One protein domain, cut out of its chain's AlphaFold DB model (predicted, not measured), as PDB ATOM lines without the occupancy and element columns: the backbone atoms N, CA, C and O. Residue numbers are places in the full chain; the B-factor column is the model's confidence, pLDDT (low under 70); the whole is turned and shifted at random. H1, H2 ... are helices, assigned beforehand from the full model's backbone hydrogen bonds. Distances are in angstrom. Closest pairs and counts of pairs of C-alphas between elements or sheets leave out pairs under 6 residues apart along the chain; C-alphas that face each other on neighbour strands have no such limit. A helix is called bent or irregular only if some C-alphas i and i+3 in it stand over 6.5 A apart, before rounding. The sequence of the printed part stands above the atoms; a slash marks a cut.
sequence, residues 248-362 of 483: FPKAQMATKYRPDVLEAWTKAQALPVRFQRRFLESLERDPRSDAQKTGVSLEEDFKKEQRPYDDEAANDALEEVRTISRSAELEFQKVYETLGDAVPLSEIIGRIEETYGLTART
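What this domain is: This is residues 248 to 362 of the 483 residues of an uncharacterized protein of Jannaschia faecimaris (UniProt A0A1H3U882). Two three-helix lobes stand at the two ends of a loose rod, H2, H3 and H4 in one, H5, H6 and H7 in the other, with H1 across the far end of the first. H4 runs along the rod toward the second lobe. Each lobe is an up-and-down bundle, each helix running against the one before it. The 115 printed residues have seven named helices, H1 to H7 in order, and no named strand: all helix, loose, radius of gyration of the C-alphas 18.8 A, spans 54 by 24 by 19 A.

How they stand to each other: H6, residues 326 to 342, has a kink of 55 degrees near residue 336 and is irregular, C-alphas 338 and 341 being 9.5 A apart. Its residues 328 to 333 alone touch H5, residues 312 to 322, in a hairpin at 28 degrees; the closest C-alphas, of Arg 322 and Glu 329, are 5.3 A apart. H6 makes another hairpin with H7, residues 345 to 356; the closest C-alphas, of Ala 328 and Tyr 356, are 6.2 A apart. H4, residues 291 to 306, is close to H5 but not clearly touching, the closest C-alphas, of Gln 306 and Asn 315, being 7.9 A apart. H4 touches H2, residues 259 to 268, the same way at a shallow tilt of 8 degrees, closest at the C-alphas of Val 261 and Ala 291, 5.3 A. H3, residues 273 to 285, forms hairpins with H2 and H4. H1, residues 249 to 257, touches residues 280 to 284 of H3 alone, about perpendicular at 88 degrees, closest at the C-alphas of Ala 251 and Glu 284, 4.8 A. Every O i to N i+4 pair is within hydrogen-bond range except in H6, with 11 of 13.

Where its parts are: H6 is 23.8 A long, H4 22.3 A and H3 18.2 A. H1 begins at C-alpha 249 (102.399, 128.610, 77.387); H7 ends at C-alpha 356 (97.885, 153.146, 114.152).

The domain as a whole: The C-alphas farthest apart, of Tyr 257 and Ala 342, are 54.7 A apart. The printed part has no cut, its six links are tight, and no printed residue is under 70 in pLDDT.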
ATOM      1  N   PHE A 248     100.617 130.855  80.710       97.12
ATOM      2  CA  PHE A 248     101.698 131.450  79.916       97.12
ATOM      3  C   PHE A 248     102.459 130.375  79.114       97.12
ATOM      4  O   PHE A 248     103.610 130.051  79.429       97.12
ATOM      5  N   PRO A 249     101.833 129.762  78.091       97.25
ATOM      6  CA  PRO A 249     102.399 128.610  77.387       97.25
ATOM      7  C   PRO A 249     103.704 128.928  76.644       97.25
ATOM      8  O   PRO A 249     104.602 128.082  76.587       97.25
ATOM      9  N   LYS A 250     103.857 130.135  76.084       97.94
ATOM     10  CA  LYS A 250     105.104 130.518  75.413       97.94
ATOM     11  C   LYS A 250     106.197 130.832  76.425       97.94
ATOM     12  O   LYS A 250     107.340 130.440  76.192       97.94
ATOM     13  N   ALA A 251     105.859 131.471  77.547       97.50
ATOM     14  CA  ALA A 251     106.810 131.685  78.636       97.50
ATOM     15  C   ALA A 251     107.288 130.347  79.224       97.50
ATOM     16  O   ALA A 251     108.487 130.140  79.377       97.50
ATOM     17  N   GLN A 252     106.379 129.392  79.451       97.19
ATOM     18  CA  GLN A 252     106.716 128.043  79.913       97.19
ATOM     19  C   GLN A 252     107.672 127.335  78.944       97.19
ATOM     20  O   GLN A 252     108.652 126.713  79.363       97.19
ATOM     21  N   MET A 253     107.411 127.445  77.639       97.06
ATOM     22  CA  MET A 253     108.296 126.900  76.615       97.06
ATOM     23  C   MET A 253     109.670 127.588  76.638       97.06
ATOM     24  O   MET A 253     110.686 126.898  76.599       97.06
ATOM     25  N   ALA A 254     109.726 128.918  76.763       97.50
ATOM     26  CA  ALA A 254     110.985 129.648  76.894       97.50
ATOM     27  C   ALA A 254     111.780 129.172  78.121       97.50
ATOM     28  O   ALA A 254     112.922 128.754  77.968       97.50
ATOM     29  N   THR A 255     111.158 129.107  79.299       96.62
ATOM     30  CA  THR A 255     111.787 128.623  80.539       96.62
ATOM     31  C   THR A 255     112.310 127.189  80.419       96.62
ATOM     32  O   THR A 255     113.342 126.857  80.994       96.62
ATOM     33  N   LYS A 256     111.638 126.322  79.649       97.25
ATOM     34  CA  LYS A 256     112.056 124.925  79.459       97.25
ATOM     35  C   LYS A 256     113.273 124.769  78.543       97.25
ATOM     36  O   LYS A 256     114.081 123.872  78.766       97.25
ATOM     37  N   TYR A 257     113.375 125.580  77.491       97.81
ATOM     38  CA  TYR A 257     114.368 125.380  76.426       97.81
ATOM     39  C   TYR A 257     115.499 126.418  76.415       97.81
ATOM     40  O   TYR A 257     116.497 126.204  75.730       97.81
ATOM     41  N   ARG A 258     115.375 127.519  77.165       97.94
ATOM     42  CA  ARG A 258     116.378 128.588  77.255       97.94
ATOM     43  C   ARG A 258     116.961 128.671  78.678       97.94
ATOM     44  O   ARG A 258     116.250 129.090  79.592       97.94
ATOM     45  N   PRO A 259     118.236 128.291  78.895       97.44
ATOM     46  CA  PRO A 259     118.833 128.275  80.235       97.44
ATOM     47  C   PRO A 259     118.977 129.676  80.846       97.44
ATOM     48  O   PRO A 259     118.822 129.836  82.053       97.44
ATOM     49  N   ASP A 260     119.200 130.699  80.019       97.81
ATOM     50  CA  ASP A 260     119.248 132.107  80.425       97.81
ATOM     51  C   ASP A 260     117.895 132.608  80.955       97.81
ATOM     52  O   ASP A 260     117.853 133.376  81.918       97.81
ATOM     53  N   VAL A 261     116.789 132.137  80.364       97.94
ATOM     54  CA  VAL A 261     115.423 132.431  80.825       97.94
ATOM     55  C   VAL A 261     115.134 131.725  82.142       97.94
ATOM     56  O   VAL A 261     114.551 132.335  83.033       97.94
ATOM     57  N   LEU A 262     115.555 130.465  82.282       97.19
ATOM     58  CA  LEU A 262     115.393 129.713  83.524       97.19
ATOM     59  C   LEU A 262     116.109 130.404  84.689       97.19
ATOM     60  O   LEU A 262     115.504 130.591  85.739       97.19
ATOM     61  N   GLU A 263     117.356 130.839  84.491       97.56
ATOM     62  CA  GLU A 263     118.108 131.562  85.520       97.56
ATOM     63  C   GLU A 263     117.424 132.885  85.906       97.56
ATOM     64  O   GLU A 263     117.253 133.176  87.092       97.56
ATOM     65  N   ALA A 264     116.997 133.678  84.915       97.69
ATOM     66  CA  ALA A 264     116.271 134.925  85.159       97.69
ATOM     67  C   ALA A 264     114.939 134.679  85.886       97.69
ATOM     68  O   ALA A 264     114.597 135.413  86.812       97.69
ATOM     69  N   TRP A 265     114.214 133.620  85.517       97.38
ATOM     70  CA  TRP A 265     112.970 133.230  86.174       97.38
ATOM     71  C   TRP A 265     113.197 132.822  87.632       97.38
ATOM     72  O   TRP A 265     112.463 133.277  88.503       97.38
ATOM     73  N   THR A 266     114.240 132.041  87.930       96.50
ATOM     74  CA  THR A 266     114.593 131.675  89.311       96.50
ATOM     75  C   THR A 266     114.880 132.905  90.173       96.50
ATOM     76  O   THR A 266     114.467 132.944  91.329       96.50
ATOM     77  N   LYS A 267     115.530 133.940  89.623       96.94
ATOM     78  CA  LYS A 267     115.711 135.222  90.329       96.94
ATOM     79  C   LYS A 267     114.375 135.947  90.519       96.94
ATOM     80  O   LYS A 267     114.074 136.400  91.618       96.94
ATOM     81  N   ALA A 268     113.545 135.997  89.476       96.50
ATOM     82  CA  ALA A 268     112.231 136.634  89.532       96.50
ATOM     83  C   ALA A 268     111.286 135.970  90.549       96.50
ATOM     84  O   ALA A 268     110.460 136.665  91.132       96.50
ATOM     85  N   GLN A 269     111.428 134.668  90.826       95.75
ATOM     86  CA  GLN A 269     110.649 133.960  91.853       95.75
ATOM     87  C   GLN A 269     110.851 134.505  93.278       95.75
ATOM     88  O   GLN A 269     109.996 134.279  94.130       95.75
ATOM     89  N   ALA A 270     111.938 135.239  93.547       95.69
ATOM     90  CA  ALA A 270     112.134 135.928  94.825       95.69
ATOM     91  C   ALA A 270     111.344 137.250  94.933       95.69
ATOM     92  O   ALA A 270     111.218 137.800  96.025       95.69
ATOM     93  N   LEU A 271     110.816 137.772  93.818       95.81
ATOM     94  CA  LEU A 271     110.027 139.006  93.778       95.81
ATOM     95  C   LEU A 271     108.556 138.734  94.137       95.81
ATOM     96  O   LEU A 271     108.097 137.599  94.006       95.81
ATOM     97  N   PRO A 272     107.762 139.749  94.524       94.69
ATOM     98  CA  PRO A 272     106.326 139.570  94.736       94.69
ATOM     99  C   PRO A 272     105.594 139.054  93.487       94.69
ATOM    100  O   PRO A 272     105.975 139.354  92.352       94.69
ATOM    101  N   VAL A 273     104.478 138.346  93.694       94.44
ATOM    102  CA  VAL A 273     103.692 137.658  92.645       94.44
ATOM    103  C   VAL A 273     103.357 138.552  91.442       94.44
ATOM    104  O   VAL A 273     103.429 138.109  90.297       94.44
ATOM    105  N   ARG A 274     103.050 139.835  91.661       94.88
ATOM    106  CA  ARG A 274     102.777 140.791  90.571       94.88
ATOM    107  C   ARG A 274     103.967 140.992  89.622       94.88
ATOM    108  O   ARG A 274     103.770 141.115  88.416       94.88
ATOM    109  N   PHE A 275     105.196 140.982  90.139       96.31
ATOM    110  CA  PHE A 275     106.414 141.128  89.338       96.31
ATOM    111  C   PHE A 275     106.759 139.837  88.613       96.31
ATOM    112  O   PHE A 275     107.094 139.868  87.431       96.31
ATOM    113  N   GLN A 276     106.587 138.700  89.287       96.56
ATOM    114  CA  GLN A 276     106.682 137.387  88.654       96.56
ATOM    115  C   GLN A 276     105.705 137.276  87.471       96.56
ATOM    116  O   GLN A 276     106.086 136.851  86.382       96.56
ATOM    117  N   ARG A 277     104.456 137.733  87.644       96.50
ATOM    118  CA  ARG A 277     103.459 137.778  86.568       96.50
ATOM    119  C   ARG A 277     103.896 138.695  85.425       96.50
ATOM    120  O   ARG A 277     103.889 138.245  84.285       96.50
ATOM    121  N   ARG A 278     104.351 139.924  85.708       97.31
ATOM    122  CA  ARG A 278     104.881 140.851  84.682       97.31
ATOM    123  C   ARG A 278     106.063 140.253  83.909       97.31
ATOM    124  O   ARG A 278     106.171 140.463  82.702       97.31
ATOM    125  N   PHE A 279     106.926 139.481  84.575       97.88
ATOM    126  CA  PHE A 279     108.025 138.763  83.926       97.88
ATOM    127  C   PHE A 279     107.503 137.712  82.936       97.88
ATOM    128  O   PHE A 279     107.904 137.710  81.769       97.88
ATOM    129  N   LEU A 280     106.569 136.856  83.370       97.31
ATOM    130  CA  LEU A 280     105.953 135.848  82.500       97.31
ATOM    131  C   LEU A 280     105.156 136.482  81.354       97.31
ATOM    132  O   LEU A 280     105.257 136.012  80.228       97.31
ATOM    133  N   GLU A 281     104.427 137.570  81.600       97.50
ATOM    134  CA  GLU A 281     103.709 138.334  80.572       97.50
ATOM    135  C   GLU A 281     104.658 138.909  79.512       97.50
ATOM    136  O   GLU A 281     104.349 138.877  78.317       97.50
ATOM    137  N   SER A 282     105.832 139.401  79.924       97.94
ATOM    138  CA  SER A 282     106.862 139.883  78.999       97.94
ATOM    139  C   SER A 282     107.392 138.756  78.109       97.94
ATOM    140  O   SER A 282     107.507 138.932  76.894       97.94
ATOM    141  N   LEU A 283     107.663 137.580  78.686       97.56
ATOM    142  CA  LEU A 283     108.093 136.397  77.932       97.56
ATOM    143  C   LEU A 283     106.984 135.819  77.050       97.56
ATOM    144  O   LEU A 283     107.262 135.306  75.970       97.56
ATOM    145  N   GLU A 284     105.728 135.899  77.478       97.94
ATOM    146  CA  GLU A 284     104.579 135.458  76.686       97.94
ATOM    147  C   GLU A 284     104.372 136.361  75.460       97.94
ATOM    148  O   GLU A 284     104.046 135.887  74.365       97.94
ATOM    149  N   ARG A 285     104.606 137.671  75.622       98.12
ATOM    150  CA  ARG A 285     104.561 138.645  74.528       98.12
ATOM    151  C   ARG A 285     105.703 138.432  73.536       98.12
ATOM    152  O   ARG A 285     105.447 138.400  72.333       98.12
ATOM    153  N   ASP A 286     106.929 138.268  74.029       98.19
ATOM    154  CA  ASP A 286     108.103 137.985  73.204       98.19
ATOM    155  C   ASP A 286     109.023 136.930  73.853       98.19
ATOM    156  O   ASP A 286     109.907 137.267  74.649       98.19
ATOM    157  N   PRO A 287     108.892 135.648  73.458       97.75
ATOM    158  CA  PRO A 287     109.703 134.559  74.007       97.75
ATOM    159  C   PRO A 287     111.183 134.625  73.628       97.75
ATOM    160  O   PRO A 287     111.985 133.860  74.169       97.75
ATOM    161  N   ARG A 288     111.553 135.477  72.660       97.69
ATOM    162  CA  ARG A 288     112.937 135.687  72.206       97.69
ATOM    163  C   ARG A 288     113.596 136.888  72.876       97.69
ATOM    164  O   ARG A 288     114.792 137.086  72.679       97.69
ATOM    165  N   SER A 289     112.848 137.645  73.677       97.38
ATOM    166  CA  SER A 289     113.376 138.774  74.435       97.38
ATOM    167  C   SER A 289     114.516 138.355  75.373       97.38
ATOM    168  O   SER A 289     114.679 137.179  75.736       97.38
ATOM    169  N   ASP A 290     115.346 139.332  75.733       97.81
ATOM    170  CA  ASP A 290     116.412 139.167  76.715       97.81
ATOM    171  C   ASP A 290     115.800 139.099  78.122       97.81
ATOM    172  O   ASP A 290     115.397 140.107  78.708       97.81
ATOM    173  N   ALA A 291     115.703 137.882  78.654       97.56
ATOM    174  CA  ALA A 291     115.110 137.634  79.959       97.56
ATOM    175  C   ALA A 291     115.934 138.225  81.108       97.56
ATOM    176  O   ALA A 291     115.350 138.618  82.115       97.56
ATOM    177  N   GLN A 292     117.258 138.342  80.959       97.69
ATOM    178  CA  GLN A 292     118.105 138.951  81.986       97.69
ATOM    179  C   GLN A 292     117.813 140.448  82.077       97.69
ATOM    180  O   GLN A 292     117.582 140.961  83.170       97.69
ATOM    181  N   LYS A 293     117.710 141.134  80.931       97.62
ATOM    182  CA  LYS A 293     117.327 142.553  80.891       97.62
ATOM    183  C   LYS A 293     115.946 142.796  81.509       97.62
ATOM    184  O   LYS A 293     115.781 143.737  82.282       97.62
ATOM    185  N   THR A 294     114.969 141.941  81.200       97.19
ATOM    186  CA  THR A 294     113.624 142.018  81.795       97.19
ATOM    187  C   THR A 294     113.662 141.788  83.306       97.19
ATOM    188  O   THR A 294     113.027 142.530  84.049       97.19
ATOM    189  N   GLY A 295     114.429 140.797  83.771       95.81
ATOM    190  CA  GLY A 295     114.597 140.513  85.197       95.81
ATOM    191  C   GLY A 295     115.193 141.693  85.963       95.81
ATOM    192  O   GLY A 295     114.619 142.113  86.964       95.81
ATOM    193  N   VAL A 296     116.281 142.279  85.451       97.06
ATOM    194  CA  VAL A 296     116.933 143.458  86.055       97.06
ATOM    195  C   VAL A 296     115.980 144.651  86.108       97.06
ATOM    196  O   VAL A 296     115.847 145.275  87.156       97.06
ATOM    197  N   SER A 297     115.255 144.933  85.021       97.38
ATOM    198  CA  SER A 297     114.279 146.031  84.995       97.38
ATOM    199  C   SER A 297     113.169 145.850  86.033       97.38
ATOM    200  O   SER A 297     112.744 146.829  86.637       97.38
ATOM    201  N   LEU A 298     112.691 144.623  86.254       97.12
ATOM    202  CA  LEU A 298     111.665 144.354  87.265       97.12
ATOM    203  C   LEU A 298     112.217 144.421  88.689       97.12
ATOM    204  O   LEU A 298     111.494 144.826  89.592       97.12
ATOM    205  N   GLU A 299     113.475 144.038  88.898       96.94
ATOM    206  CA  GLU A 299     114.144 144.199  90.190       96.94
ATOM    207  C   GLU A 299     114.337 145.684  90.531       96.94
ATOM    208  O   GLU A 299     114.114 146.089  91.669       96.94
ATOM    209  N   GLU A 300     114.702 146.512  89.550       96.94
ATOM    210  CA  GLU A 300     114.775 147.967  89.710       96.94
ATOM    211  C   GLU A 300     113.400 148.586  89.985       96.94
ATOM    212  O   GLU A 300     113.279 149.388  90.911       96.94
ATOM    213  N   ASP A 301     112.363 148.195  89.236       96.62
ATOM    214  CA  ASP A 301     110.981 148.619  89.496       96.62
ATOM    215  C   ASP A 301     110.554 148.227  90.920       96.62
ATOM    216  O   ASP A 301     109.961 149.027  91.641       96.62
ATOM    217  N   PHE A 302     110.896 147.014  91.362       96.12
ATOM    218  CA  PHE A 302     110.589 146.548  92.711       96.12
ATOM    219  C   PHE A 302     111.335 147.335  93.791       96.12
ATOM    220  O   PHE A 302     110.726 147.719  94.788       96.12
ATOM    221  N   LYS A 303     112.625 147.626  93.593       95.25
ATOM    222  CA  LYS A 303     113.407 148.469  94.511       95.25
ATOM    223  C   LYS A 303     112.826 149.875  94.614       95.25
ATOM    224  O   LYS A 303     112.735 150.394  95.719       95.25
ATOM    225  N   LYS A 304     112.379 150.454  93.495       96.06
ATOM    226  CA  LYS A 304     111.684 151.750  93.479       96.06
ATOM    227  C   LYS A 304     110.347 151.695  94.212       96.06
ATOM    228  O   LYS A 304     110.012 152.633  94.913       96.06
ATOM    229  N   GLU A 305     109.589 150.604  94.107       94.75
ATOM    230  CA  GLU A 305     108.358 150.454  94.898       94.75
ATOM    231  C   GLU A 305     108.632 150.258  96.399       94.75
ATOM    232  O   GLU A 305     107.845 150.693  97.242       94.75
ATOM    233  N   GLN A 306     109.740 149.607  96.764       94.62
ATOM    234  CA  GLN A 306     110.141 149.491  98.165       94.62
ATOM    235  C   GLN A 306     110.634 150.820  98.734       94.62
ATOM    236  O   GLN A 306     110.285 151.146  99.867       94.62
ATOM    237  N   ARG A 307     111.416 151.572  97.959       97.62
ATOM    238  CA  ARG A 307     112.049 152.831  98.361       97.62
ATOM    239  C   ARG A 307     111.695 153.923  97.337       97.62
ATOM    240  O   ARG A 307     112.508 154.208  96.457       97.62
ATOM    241  N   PRO A 308     110.462 154.462  97.385       97.38
ATOM    242  CA  PRO A 308     109.946 155.373  96.363       97.38
ATOM    243  C   PRO A 308     110.520 156.789  96.438       97.38
ATOM    244  O   PRO A 308     110.339 157.557  95.495       97.38
ATOM    245  N   TYR A 309     111.191 157.145  97.534       97.25
ATOM    246  CA  TYR A 309     111.700 158.494  97.762       97.25
ATOM    247  C   TYR A 309     113.185 158.605  97.423       97.25
ATOM    248  O   TYR A 309     113.945 157.655  97.599       97.25
ATOM    249  N   ASP A 310     113.616 159.787  96.980       96.25
ATOM    250  CA  ASP A 310     115.042 160.080  96.785       96.25
ATOM    251  C   ASP A 310     115.776 160.271  98.129       96.25
ATOM    252  O   ASP A 310     116.987 160.062  98.213       96.25
ATOM    253  N   ASP A 311     115.046 160.644  99.187       97.19
ATOM    254  CA  ASP A 311     115.566 160.768 100.549       97.19
ATOM    255  C   ASP A 311     115.675 159.393 101.225       97.19
ATOM    256  O   ASP A 311     114.686 158.685 101.440       97.19
ATOM    257  N   GLU A 312     116.901 159.021 101.594       97.06
ATOM    258  CA  GLU A 312     117.189 157.775 102.302       97.06
ATOM    259  C   GLU A 312     116.471 157.712 103.658       97.06
ATOM    260  O   GLU A 312     115.904 156.672 103.995       97.06
ATOM    261  N   ALA A 313     116.383 158.834 104.383       97.06
ATOM    262  CA  ALA A 313     115.723 158.881 105.686       97.06
ATOM    263  C   ALA A 313     114.210 158.622 105.584       97.06
ATOM    264  O   ALA A 313     113.630 157.980 106.461       97.06
ATOM    265  N   ALA A 314     113.570 159.079 104.505       97.81
ATOM    266  CA  ALA A 314     112.153 158.837 104.240       97.81
ATOM    267  C   ALA A 314     111.851 157.380 103.912       97.81
ATOM    268  O   ALA A 314     110.838 156.845 104.360       97.81
ATOM    269  N   ASN A 315     112.743 156.722 103.176       97.88
ATOM    270  CA  ASN A 315     112.604 155.298 102.904       97.88
ATOM    271  C   ASN A 315     112.786 154.458 104.175       97.88
ATOM    272  O   ASN A 315     112.014 153.527 104.394       97.88
ATOM    273  N   ASP A 316     113.746 154.808 105.032       97.12
ATOM    274  CA  ASP A 316     113.957 154.112 106.306       97.12
ATOM    275  C   ASP A 316     112.746 154.294 107.241       97.12
ATOM    276  O   ASP A 316     112.255 153.334 107.838       97.12
ATOM    277  N   ALA A 317     112.187 155.506 107.301       97.25
ATOM    278  CA  ALA A 317     110.948 155.792 108.024       97.25
ATOM    279  C   ALA A 317     109.743 155.007 107.474       97.25
ATOM    280  O   ALA A 317     108.949 154.463 108.242       97.25
ATOM    281  N   LEU A 318     109.616 154.904 106.148       97.44
ATOM    282  CA  LEU A 318     108.571 154.112 105.501       97.44
ATOM    283  C   LEU A 318     108.687 152.625 105.867       97.44
ATOM    284  O   LEU A 318     107.675 151.978 106.142       97.44
ATOM    285  N   GLU A 319     109.905 152.078 105.893       96.62
ATOM    286  CA  GLU A 319     110.155 150.702 106.335       96.62
ATOM    287  C   GLU A 319     109.747 150.483 107.798       96.62
ATOM    288  O   GLU A 319     109.128 149.463 108.108       96.62
ATOM    289  N   GLU A 320     110.005 151.448 108.686       96.50
ATOM    290  CA  GLU A 320     109.543 151.388 110.076       96.50
ATOM    291  C   GLU A 320     108.014 151.397 110.169       96.50
ATOM    292  O   GLU A 320     107.427 150.566 110.868       96.50
ATOM    293  N   VAL A 321     107.347 152.277 109.422       97.25
ATOM    294  CA  VAL A 321     105.884 152.397 109.432       97.25
ATOM    295  C   VAL A 321     105.197 151.158 108.847       97.25
ATOM    296  O   VAL A 321     104.159 150.730 109.362       97.25
ATOM    297  N   ARG A 322     105.794 150.510 107.840       96.69
ATOM    298  CA  ARG A 322     105.309 149.229 107.289       96.69
ATOM    299  C   ARG A 322     105.201 148.125 108.340       96.69
ATOM    300  O   ARG A 322     104.402 147.206 108.167       96.69
ATOM    301  N   THR A 323     105.965 148.210 109.433       96.06
ATOM    302  CA  THR A 323     105.861 147.247 110.542       96.06
ATOM    303  C   THR A 323     104.574 147.390 111.354       96.06
ATOM    304  O   THR A 323     104.197 146.441 112.038       96.06
ATOM    305  N   ILE A 324     103.894 148.540 111.265       95.25
ATOM    306  CA  ILE A 324     102.635 148.806 111.968       95.25
ATOM    307  C   ILE A 324     101.471 148.182 111.194       95.25
ATOM    308  O   ILE A 324     100.808 147.264 111.670       95.25
ATOM    309  N   SER A 325     101.191 148.709 109.999       96.19
ATOM    310  CA  SER A 325     100.113 148.237 109.127       96.19
ATOM    311  C   SER A 325     100.215 148.848 107.727       96.19
ATOM    312  O   SER A 325     100.843 149.888 107.527       96.19
ATOM    313  N   ARG A 326      99.509 148.258 106.755       93.88
ATOM    314  CA  ARG A 326      99.386 148.822 105.400       93.88
ATOM    315  C   ARG A 326      98.675 150.180 105.380       93.88
ATOM    316  O   ARG A 326      99.013 151.042 104.578       93.88
ATOM    317  N   SER A 327      97.706 150.391 106.272       96.25
ATOM    318  CA  SER A 327      97.023 151.685 106.412       96.25
ATOM    319  C   SER A 327      97.977 152.776 106.899       96.25
ATOM    320  O   SER A 327      97.920 153.895 106.399       96.25
ATOM    321  N   ALA A 328      98.874 152.435 107.827       96.94
ATOM    322  CA  ALA A 328      99.905 153.343 108.314       96.94
ATOM    323  C   ALA A 328     100.900 153.710 107.200       96.94
ATOM    324  O   ALA A 328     101.243 154.880 107.054       96.94
ATOM    325  N   GLU A 329     101.306 152.738 106.371       97.25
ATOM    326  CA  GLU A 329     102.143 152.981 105.186       97.25
ATOM    327  C   GLU A 329     101.498 153.996 104.233       97.25
ATOM    328  O   GLU A 329     102.145 154.962 103.838       97.25
ATOM    329  N   LEU A 330     100.223 153.805 103.882       96.56
ATOM    330  CA  LEU A 330      99.526 154.710 102.964       96.56
ATOM    331  C   LEU A 330      99.380 156.122 103.541       96.56
ATOM    332  O   LEU A 330      99.530 157.100 102.807       96.56
ATOM    333  N   GLU A 331      99.109 156.240 104.843       97.69
ATOM    334  CA  GLU A 331      99.029 157.546 105.498       97.69
ATOM    335  C   GLU A 331     100.405 158.227 105.542       97.69
ATOM    336  O   GLU A 331     100.495 159.412 105.230       97.69
ATOM    337  N   PHE A 332     101.488 157.485 105.818       97.94
ATOM    338  CA  PHE A 332     102.853 158.014 105.722       97.94
ATOM    339  C   PHE A 332     103.138 158.555 104.327       97.94
ATOM    340  O   PHE A 332     103.571 159.699 104.201       97.94
ATOM    341  N   GLN A 333     102.857 157.763 103.287       97.69
ATOM    342  CA  GLN A 333     103.123 158.167 101.909       97.69
ATOM    343  C   GLN A 333     102.369 159.446 101.555       97.69
ATOM    344  O   GLN A 333     102.959 160.405 101.067       97.69
ATOM    345  N   LYS A 334     101.079 159.504 101.894       97.81
ATOM    346  CA  LYS A 334     100.231 160.671 101.656       97.81
ATOM    347  C   LYS A 334     100.726 161.915 102.396       97.81
ATOM    348  O   LYS A 334     100.763 162.998 101.809       97.81
ATOM    349  N   VAL A 335     101.074 161.789 103.676       97.69
ATOM    350  CA  VAL A 335     101.557 162.915 104.489       97.69
ATOM    351  C   VAL A 335     102.912 163.397 103.975       97.69
ATOM    352  O   VAL A 335     103.088 164.601 103.799       97.69
ATOM    353  N   TYR A 336     103.831 162.483 103.670       97.75
ATOM    354  CA  TYR A 336     105.155 162.816 103.152       97.75
ATOM    355  C   TYR A 336     105.088 163.440 101.750       97.75
ATOM    356  O   TYR A 336     105.735 164.446 101.503       97.75
ATOM    357  N   GLU A 337     104.242 162.944 100.847       97.12
ATOM    358  CA  GLU A 337     104.045 163.564  99.527       97.12
ATOM    359  C   GLU A 337     103.400 164.956  99.612       97.12
ATOM    360  O   GLU A 337     103.674 165.822  98.783       97.12
ATOM    361  N   THR A 338     102.539 165.185 100.611       97.81
ATOM    362  CA  THR A 338     101.832 166.466 100.778       97.81
ATOM    363  C   THR A 338     102.687 167.515 101.483       97.81
ATOM    364  O   THR A 338     102.647 168.690 101.119       97.81
ATOM    365  N   LEU A 339     103.412 167.116 102.530       96.81
ATOM    366  CA  LEU A 339     104.133 168.028 103.418       96.81
ATOM    367  C   LEU A 339     105.649 167.980 103.211       96.81
ATOM    368  O   LEU A 339     106.301 168.999 103.427       96.81
ATOM    369  N   GLY A 340     106.198 166.847 102.771       93.44
ATOM    370  CA  GLY A 340     107.622 166.640 102.508       93.44
ATOM    371  C   GLY A 340     108.505 167.207 103.614       93.44
ATOM    372  O   GLY A 340     108.310 166.924 104.795       93.44
ATOM    373  N   ASP A 341     109.417 168.091 103.218       94.94
ATOM    374  CA  ASP A 341     110.398 168.740 104.092       94.94
ATOM    375  C   ASP A 341     109.797 169.737 105.103       94.94
ATOM    376  O   ASP A 341     110.510 170.252 105.966       94.94
ATOM    377  N   ALA A 342     108.501 170.059 105.012       97.38
ATOM    378  CA  ALA A 342     107.864 171.021 105.910       97.38
ATOM    379  C   ALA A 342     107.672 170.481 107.338       97.38
ATOM    380  O   ALA A 342     107.511 171.276 108.267       97.38
ATOM    381  N   VAL A 343     107.676 169.155 107.521       97.56
ATOM    382  CA  VAL A 343     107.491 168.491 108.818       97.56
ATOM    383  C   VAL A 343     108.614 167.471 109.023       97.56
ATOM    384  O   VAL A 343     108.866 166.661 108.134       97.56
ATOM    385  N   PRO A 344     109.298 167.458 110.181       97.81
ATOM    386  CA  PRO A 344     110.350 166.482 110.435       97.81
ATOM    387  C   PRO A 344     109.782 165.057 110.471       97.81
ATOM    388  O   PRO A 344     108.736 164.808 111.072       97.81
ATOM    389  N   LEU A 345     110.513 164.093 109.900       97.56
ATOM    390  CA  LEU A 345     110.064 162.697 109.805       97.56
ATOM    391  C   LEU A 345     109.689 162.085 111.160       97.56
ATOM    392  O   LEU A 345     108.724 161.334 111.247       97.56
ATOM    393  N   SER A 346     110.403 162.445 112.230       96.31
ATOM    394  CA  SER A 346     110.092 161.975 113.584       96.31
ATOM    395  C   SER A 346     108.694 162.387 114.053       96.31
ATOM    396  O   SER A 346     108.066 161.652 114.808       96.31
ATOM    397  N   GLU A 347     108.199 163.553 113.624       97.56
ATOM    398  CA  GLU A 347     106.853 164.018 113.969       97.56
ATOM    399  C   GLU A 347     105.788 163.283 113.148       97.56
ATOM    400  O   GLU A 347     104.771 162.878 113.707       97.56
ATOM    401  N   ILE A 348     106.050 163.024 111.860       97.81
ATOM    402  CA  ILE A 348     105.165 162.207 111.012       97.81
ATOM    403  C   ILE A 348     105.030 160.797 111.600       97.81
ATOM    404  O   ILE A 348     103.912 160.335 111.826       97.81
ATOM    405  N   ILE A 349     106.154 160.138 111.913       97.25
ATOM    406  CA  ILE A 349     106.158 158.802 112.526       97.25
ATOM    407  C   ILE A 349     105.425 158.838 113.867       97.25
ATOM    408  O   ILE A 349     104.540 158.020 114.080       97.25
ATOM    409  N   GLY A 350     105.712 159.814 114.735       96.62
ATOM    410  CA  GLY A 350     105.055 159.920 116.041       96.62
ATOM    411  C   GLY A 350     103.528 160.044 115.948       96.62
ATOM    412  O   GLY A 350     102.811 159.420 116.726       96.62
ATOM    413  N   ARG A 351     103.008 160.789 114.962       97.88
ATOM    414  CA  ARG A 351     101.556 160.902 114.712       97.88
ATOM    415  C   ARG A 351     100.939 159.619 114.165       97.88
ATOM    416  O   ARG A 351      99.809 159.272 114.516       97.88
ATOM    417  N   ILE A 352     101.670 158.910 113.310       97.75
ATOM    418  CA  ILE A 352     101.238 157.611 112.794       97.75
ATOM    419  C   ILE A 352     101.241 156.574 113.915       97.75
ATOM    420  O   ILE A 352     100.276 155.824 114.031       97.75
ATOM    421  N   GLU A 353     102.255 156.574 114.776       96.94
ATOM    422  CA  GLU A 353     102.321 155.694 115.942       96.94
ATOM    423  C   GLU A 353     101.170 155.953 116.924       96.94
ATOM    424  O   GLU A 353     100.577 155.009 117.445       96.94
ATOM    425  N   GLU A 354     100.802 157.224 117.121       97.06
ATOM    426  CA  GLU A 354      99.647 157.637 117.928       97.06
ATOM    427  C   GLU A 354      98.319 157.095 117.364       97.06
ATOM    428  O   GLU A 354      97.438 156.701 118.127       97.06
ATOM    429  N   THR A 355      98.177 157.038 116.035       97.62
ATOM    430  CA  THR A 355      96.914 156.669 115.368       97.62
ATOM    431  C   THR A 355      96.792 155.168 115.084       97.62
ATOM    432  O   THR A 355      95.712 154.596 115.227       97.62
ATOM    433  N   TYR A 356      97.880 154.522 114.663       96.56
ATOM    434  CA  TYR A 356      97.885 153.146 114.152       96.56
ATOM    435  C   TYR A 356      98.629 152.154 115.061       96.56
ATOM    436  O   TYR A 356      98.540 150.949 114.830       96.56
ATOM    437  N   GLY A 357      99.321 152.633 116.099       95.88
ATOM    438  CA  GLY A 357     100.106 151.822 117.031       95.88
ATOM    439  C   GLY A 357     101.617 151.961 116.837       95.88
ATOM    440  O   GLY A 357     102.097 152.427 115.811       95.88
ATOM    441  N   LEU A 358     102.381 151.547 117.850       95.31
ATOM    442  CA  LEU A 358     103.839 151.712 117.900       95.31
ATOM    443  C   LEU A 358     104.558 150.902 116.809       95.31
ATOM    444  O   LEU A 358     104.209 149.746 116.556       95.31
ATOM    445  N   THR A 359     105.625 151.464 116.234       95.38
ATOM    446  CA  THR A 359     106.519 150.710 115.343       95.38
ATOM    447  C   THR A 359     107.239 149.590 116.101       95.38
ATOM    448  O   THR A 359     107.471 149.667 117.314       95.38
ATOM    449  N   ALA A 360     107.686 148.554 115.383       92.88
ATOM    450  CA  ALA A 360     108.493 147.480 115.971       92.88
ATOM    451  C   ALA A 360     109.768 148.010 116.660       92.88
ATOM    452  O   ALA A 360     110.192 147.473 117.689       92.88
ATOM    453  N   ARG A 361     110.356 149.088 116.125       93.00
ATOM    454  CA  ARG A 361     111.528 149.761 116.693       93.00
ATOM    455  C   ARG A 361     111.200 150.419 118.032       93.00
ATOM    456  O   ARG A 361     111.926 150.194 119.002       93.00
ATOM    457  N   THR A 362     110.104 151.172 118.110       93.56
ATOM    458  CA  THR A 362     109.659 151.817 119.353       93.56
ATOM    459  C   THR A 362     109.288 150.781 120.414       93.56
ATOM    460  O   THR A 362     109.727 150.894 121.558       93.56
TER     461      THR A 362